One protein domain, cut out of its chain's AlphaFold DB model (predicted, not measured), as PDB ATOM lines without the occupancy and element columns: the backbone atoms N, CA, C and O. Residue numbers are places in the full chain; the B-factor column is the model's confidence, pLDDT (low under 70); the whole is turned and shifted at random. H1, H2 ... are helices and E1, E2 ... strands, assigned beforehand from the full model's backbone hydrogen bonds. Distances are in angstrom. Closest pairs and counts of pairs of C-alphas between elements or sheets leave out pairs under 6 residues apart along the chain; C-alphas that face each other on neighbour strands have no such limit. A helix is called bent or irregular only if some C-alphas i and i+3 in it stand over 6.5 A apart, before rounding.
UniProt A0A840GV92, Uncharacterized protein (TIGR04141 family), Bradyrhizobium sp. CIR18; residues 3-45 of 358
ATOM      1  N   GLY A   3      28.347  18.520 -11.967       62.44
ATOM      2  CA  GLY A   3      28.243  17.808 -10.696       62.44
ATOM      3  C   GLY A   3      29.558  17.151 -10.290       62.44
ATOM      4  O   GLY A   3      30.490  17.043 -11.090       62.44
ATOM      5  N   ARG A   4      29.642  16.714  -9.031       64.38
ATOM      6  CA  ARG A   4      30.757  15.884  -8.561       64.38
ATOM      7  C   ARG A   4      30.474  14.416  -8.863       64.38
ATOM      8  O   ARG A   4      29.367  13.942  -8.619       64.38
ATOM      9  N   SER A   5      31.470  13.699  -9.372       70.25
ATOM     10  CA  SER A   5      31.335  12.265  -9.639       70.25
ATOM     11  C   SER A   5      31.417  11.451  -8.348       70.25
ATOM     12  O   SER A   5      32.319  11.668  -7.539       70.25
ATOM     13  N   ARG A   6      30.540  10.452  -8.197       68.19
ATOM     14  CA  ARG A   6      30.717   9.362  -7.216       68.19
ATOM     15  C   ARG A   6      31.650   8.257  -7.730       68.19
ATOM     16  O   ARG A   6      32.055   7.391  -6.965       68.19
ATOM     17  N   VAL A   7      31.988   8.281  -9.020       72.94
ATOM     18  CA  VAL A   7      32.838   7.291  -9.689       72.94
ATOM     19  C   VAL A   7      34.232   7.894  -9.883       72.94
ATOM     20  O   VAL A   7      34.372   8.798 -10.713       72.94
ATOM     21  N   PRO A   8      35.271   7.401  -9.178       73.31
ATOM     22  CA  PRO A   8      36.625   7.961  -9.255       73.31
ATOM     23  C   PRO A   8      37.187   8.019 -10.681       73.31
ATOM     24  O   PRO A   8      37.868   8.979 -11.037       73.31
ATOM     25  N   LEU A   9      36.838   7.028 -11.510       78.44
ATOM     26  CA  LEU A   9      37.271   6.925 -12.906       78.44
ATOM     27  C   LEU A   9      36.816   8.116 -13.771       78.44
ATOM     28  O   LEU A   9      37.516   8.490 -14.703       78.44
ATOM     29  N   LEU A  10      35.676   8.742 -13.457       75.50
ATOM     30  CA  LEU A  10      35.128   9.866 -14.231       75.50
ATOM     31  C   LEU A  10      35.681  11.234 -13.788       75.50
ATOM     32  O   LEU A  10      35.207  12.274 -14.242       75.50
ATOM     33  N   GLY A  11      36.686  11.245 -12.908       73.31
ATOM     34  CA  GLY A  11      37.258  12.469 -12.357       73.31
ATOM     35  C   GLY A  11      36.370  13.103 -11.285       73.31
ATOM     36  O   GLY A  11      35.307  12.598 -10.938       73.31
ATOM     37  N   LYS A  12      36.822  14.218 -10.704       67.50
ATOM     38  CA  LYS A  12      36.116  14.865  -9.581       67.50
ATOM     39  C   LYS A  12      34.906  15.682 -10.020       67.50
ATOM     40  O   LYS A  12      33.938  15.768  -9.268       67.50
ATOM     41  N   LEU A  13      34.973  16.293 -11.199       61.44
ATOM     42  CA  LEU A  13      33.948  17.182 -11.732       61.44
ATOM     43  C   LEU A  13      33.531  16.678 -13.112       61.44
ATOM     44  O   LEU A  13      34.379  16.492 -13.983       61.44
ATOM     45  N   ILE A  14      32.232  16.484 -13.297       67.56
ATOM     46  CA  ILE A  14      31.635  16.119 -14.577       67.56
ATOM     47  C   ILE A  14      30.773  17.286 -15.020       67.56
ATOM     48  O   ILE A  14      29.934  17.763 -14.253       67.56
ATOM     49  N   SER A  15      30.961  17.733 -16.256       52.84
ATOM     50  CA  SER A  15      30.059  18.679 -16.894       52.84
ATOM     51  C   SER A  15      29.520  18.081 -18.187       52.84
ATOM     52  O   SER A  15      30.198  17.371 -18.927       52.84
ATOM     53  N   GLY A  16      28.242  18.317 -18.443       54.09
ATOM     54  CA  GLY A  16      27.601  17.787 -19.633       54.09
ATOM     55  C   GLY A  16      26.220  18.375 -19.844       54.09
ATOM     56  O   GLY A  16      25.524  18.756 -18.896       54.09
ATOM     57  N   ARG A  17      25.846  18.507 -21.113       57.81
ATOM     58  CA  ARG A  17      24.480  18.833 -21.545       57.81
ATOM     59  C   ARG A  17      24.041  17.755 -22.525       57.81
ATOM     60  O   ARG A  17      23.546  16.734 -22.080       57.81
ATOM     61  N   ASP A  18      24.322  17.943 -23.808       57.44
ATOM     62  CA  ASP A  18      24.070  16.937 -24.847       57.44
ATOM     63  C   ASP A  18      25.296  16.035 -25.091       57.44
ATOM     64  O   ASP A  18      25.188  14.962 -25.676       57.44
ATOM     65  N   SER A  19      26.469  16.459 -24.615       66.19
ATOM     66  CA  SER A  19      27.722  15.706 -24.650       66.19
ATOM     67  C   SER A  19      28.322  15.572 -23.248       66.19
ATOM     68  O   SER A  19      28.126  16.435 -22.385       66.19
ATOM     69  N   LEU A  20      29.061  14.483 -23.028       76.06
ATOM     70  CA  LEU A  20      29.872  14.258 -21.832       76.06
ATOM     71  C   LEU A  20      31.215  14.986 -21.989       76.06
ATOM     72  O   LEU A  20      31.935  14.742 -22.955       76.06
ATOM     73  N   SER A  21      31.562  15.873 -21.053       74.19
ATOM     74  CA  SER A  21      32.862  16.554 -21.000       74.19
ATOM     75  C   SER A  21      33.516  16.336 -19.638       74.19
ATOM     76  O   SER A  21      33.000  16.760 -18.604       74.19
ATOM     77  N   ILE A  22      34.658  15.651 -19.627       76.12
ATOM     78  CA  ILE A  22      35.353  15.256 -18.398       76.12
ATOM     79  C   ILE A  22      36.862  15.391 -18.552       76.12
ATOM     80  O   ILE A  22      37.433  15.034 -19.580       76.12
ATOM     81  N   ALA A  23      37.501  15.905 -17.503       77.44
ATOM     82  CA  ALA A  23      38.949  15.965 -17.381       77.44
ATOM     83  C   ALA A  23      39.408  14.797 -16.502       77.44
ATOM     84  O   ALA A  23      39.278  14.835 -15.276       77.44
ATOM     85  N   VAL A  24      39.919  13.744 -17.140       81.50
ATOM     86  CA  VAL A  24      40.382  12.519 -16.480       81.50
ATOM     87  C   VAL A  24      41.845  12.261 -16.811       81.50
ATOM     88  O   VAL A  24      42.316  12.577 -17.902       81.50
ATOM     89  N   LYS A  25      42.582  11.703 -15.850       83.88
ATOM     90  CA  LYS A  25      43.995  11.362 -16.014       83.88
ATOM     91  C   LYS A  25      44.097   9.882 -16.380       83.88
ATOM     92  O   LYS A  25      44.292   9.064 -15.491       83.88
ATOM     93  N   ILE A  26      43.906   9.582 -17.663       86.31
ATOM     94  CA  ILE A  26      44.016   8.231 -18.231       86.31
ATOM     95  C   ILE A  26      45.018   8.222 -19.386       86.31
ATOM     96  O   ILE A  26      45.188   9.240 -20.065       86.31
ATOM     97  N   ASP A  27      45.673   7.092 -19.619       87.12
ATOM     98  CA  ASP A  27      46.543   6.885 -20.775       87.12
ATOM     99  C   ASP A  27      45.821   6.199 -21.951       87.12
ATOM    100  O   ASP A  27      44.651   5.819 -21.879       87.12
ATOM    101  N   ARG A  28      46.524   6.048 -23.083       86.94
ATOM    102  CA  ARG A  28      45.959   5.451 -24.304       86.94
ATOM    103  C   ARG A  28      45.475   4.011 -24.096       86.94
ATOM    104  O   ARG A  28      44.531   3.604 -24.770       86.94
ATOM    105  N   SER A  29      46.124   3.244 -23.224       87.88
ATOM    106  CA  SER A  29      45.783   1.842 -22.970       87.88
ATOM    107  C   SER A  29      44.496   1.700 -22.149       87.88
ATOM    108  O   SER A  29      43.740   0.749 -22.345       87.88
ATOM    109  N   GLU A  30      44.185   2.696 -21.317       88.38
ATOM    110  CA  GLU A  30      42.995   2.728 -20.462       88.38
ATOM    111  C   GLU A  30      41.716   3.159 -21.204       88.38
ATOM    112  O   GLU A  30      40.607   2.870 -20.747       88.38
ATOM    113  N   ILE A  31      41.836   3.792 -22.381       88.88
ATOM    114  CA  ILE A  31      40.690   4.265 -23.188       88.88
ATOM    115  C   ILE A  31      39.699   3.130 -23.482       88.88
ATOM    116  O   ILE A  31      38.484   3.326 -23.391       88.88
ATOM    117  N   CYS A  32      40.208   1.937 -23.800       88.56
ATOM    118  CA  CYS A  32      39.384   0.779 -24.147       88.56
ATOM    119  C   CYS A  32      38.518   0.283 -22.981       88.56
ATOM    120  O   CYS A  32      37.463  -0.289 -23.226       88.56
ATOM    121  N   ALA A  33      38.931   0.512 -21.730       86.56
ATOM    122  CA  ALA A  33      38.127   0.201 -20.546       86.56
ATOM    123  C   ALA A  33      37.233   1.383 -20.135       86.56
ATOM    124  O   ALA A  33      36.111   1.198 -19.662       86.56
ATOM    125  N   PHE A  34      37.712   2.607 -20.356       88.81
ATOM    126  CA  PHE A  34      37.027   3.835 -19.980       88.81
ATOM    127  C   PHE A  34      35.735   4.085 -20.767       88.81
ATOM    128  O   PHE A  34      34.700   4.379 -20.171       88.81
ATOM    129  N   LEU A  35      35.765   3.955 -22.099       89.69
ATOM    130  CA  LEU A  35      34.592   4.237 -22.936       89.69
ATOM    131  C   LEU A  35      33.408   3.290 -22.645       89.69
ATOM    132  O   LEU A  35      32.296   3.799 -22.480       89.69
ATOM    133  N   PRO A  36      33.602   1.961 -22.493       90.75
ATOM    134  CA  PRO A  36      32.535   1.070 -22.039       90.75
ATOM    135  C   PRO A  36      31.990   1.428 -20.656       90.75
ATOM    136  O   PRO A  36      30.783   1.358 -20.453       90.75
ATOM    137  N   ALA A  37      32.840   1.860 -19.716       87.38
ATOM    138  CA  ALA A  37      32.376   2.305 -18.403       87.38
ATOM    139  C   ALA A  37      31.485   3.556 -18.506       87.38
ATOM    140  O   ALA A  37      30.453   3.633 -17.841       87.38
ATOM    141  N   CYS A  38      31.834   4.515 -19.370       87.75
ATOM    142  CA  CYS A  38      30.983   5.671 -19.661       87.75
ATOM    143  C   CYS A  38      29.634   5.251 -20.269       87.75
ATOM    144  O   CYS A  38      28.596   5.751 -19.833       87.75
ATOM    145  N   LEU A  39      29.634   4.317 -21.227       88.69
ATOM    146  CA  LEU A  39      28.411   3.811 -21.859       88.69
ATOM    147  C   LEU A  39      27.516   3.067 -20.860       88.69
ATOM    148  O   LEU A  39      26.338   3.386 -20.741       88.69
ATOM    149  N   GLN A  40      28.088   2.163 -20.063       89.50
ATOM    150  CA  GLN A  40      27.360   1.439 -19.021       89.50
ATOM    151  C   GLN A  40      26.684   2.398 -18.031       89.50
ATOM    152  O   GLN A  40      25.580   2.144 -17.554       89.50
ATOM    153  N   ARG A  41      27.342   3.519 -17.704       86.31
ATOM    154  CA  ARG A  41      26.770   4.546 -16.826       86.31
ATOM    155  C   ARG A  41      25.663   5.345 -17.499       86.31
ATOM    156  O   ARG A  41      24.691   5.658 -16.824       86.31
ATOM    157  N   TYR A  42      25.792   5.640 -18.787       84.75
ATOM    158  CA  TYR A  42      24.736   6.278 -19.570       84.75
ATOM    159  C   TYR A  42      23.472   5.407 -19.656       84.75
ATOM    160  O   TYR A  42      22.365   5.921 -19.544       84.75
ATOM    161  N   GLU A  43      23.635   4.090 -19.792       88.25
ATOM    162  CA  GLU A  43      22.528   3.124 -19.860       88.25
ATOM    163  C   GLU A  43      21.937   2.769 -18.483       88.25
ATOM    164  O   GLU A  43      20.877   2.146 -18.388       88.25
ATOM    165  N   SER A  44      22.614   3.148 -17.397       86.06
ATOM    166  CA  SER A  44      22.189   2.821 -16.039       86.06
ATOM    167  C   SER A  44      21.000   3.667 -15.588       86.06
ATOM    168  O   SER A  44      20.982   4.889 -15.706       86.06
ATOM    169  N   ASN A  45      20.042   3.011 -14.934       85.50
ATOM    170  CA  ASN A  45      18.925   3.664 -14.251       85.50
ATOM    171  C   ASN A  45      19.245   4.045 -12.794       85.50
ATOM    172  O   ASN A  45      18.361   4.515 -12.086       85.50
TER     173      ASN A  45
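Overview. This is residues 3 to 45 of the 358 residues of the protein "Uncharacterized protein (TIGR04141 family)" of Bradyrhizobium sp. CIR18 (UniProt A0A840GV92). A small strand hairpin, E1 and E2, makes one side of this domain, and a single helix, H1, makes the other, with the chain turning back between them through residues 23 to 30. Before the hairpin, residues 5 to 12 make a loop that brings residues 13 to 14 of E1 beside residues 3 to 4, a short antiparallel pairing, while residues 27 to 33 stick out at the turn into the helix. The printed part has 43 residues with two named strands and one named helix, in the order E1, E2, H1; the sheet has the order E1 - E2 and is antiparallel. The class is mixed, helices and strands, with 20 residues in named elements, under half of those printed. The whole is compact, with a radius of gyration of the C-alphas of 10.3 A, and rounded, with spans of 26 by 20 by 19 A.

Arrangement. Start at residues 3 to 4, which pair antiparallel with residues 13 to 14 of E1, the strand of residues 13 to 16. Next look at E2, residues 20 to 22, the antiparallel neighbour of E1, at 155 degrees between their directions; the two form a hairpin with a tight link of 3 residues. C-alphas 16 and 20 face each other at 4.7 A, and C-alphas 15 and 21 at 5.4 A. Between these strands, N 21 and O 15 are 2.9 A apart and N 15 and O 21 are 3.3 A apart, both within hydrogen-bond range. A short link of 8 residues leads on to H1, residues 31 to 43, and H1 is apart from E1. Inside H1, 8 of 9 O i to N i+4 pairs are within hydrogen-bond range.

Along the chain. Find C-alpha 13 at (33.948, 17.182, -11.732); there E1 begins, and it runs 10.2 A to C-alpha 16. E2 covers Leu 20 to Ile 22, where C-alpha 22 is at (35.353, 15.256, -18.398). Then look for C-alpha 31 at (40.690, 4.265, -23.188), from which H1 runs 18.5 A to C-alpha 43 at (22.528, 3.124, -19.860). H1 is neither bent nor irregular, but only just: C-alphas 32 and 35 are 6.0 A apart.

Size, cuts and confidence. The two C-alphas farthest apart are those of Arg 28 and Asn 45, at 28.9 A, while the first and last printed C-alphas, of Gly 3 and Asn 45, are 17.3 A apart. The printed part has no cut, and no link between its named elements is long. Residues 27 to 33, of which 31 to 33 belong to H1, stand free. In the B-factor column you will find a mean pLDDT of the printed part of 77.8; 11 residues are under 70, namely residues 3 to 4, residue 6 and residues 12 to 19.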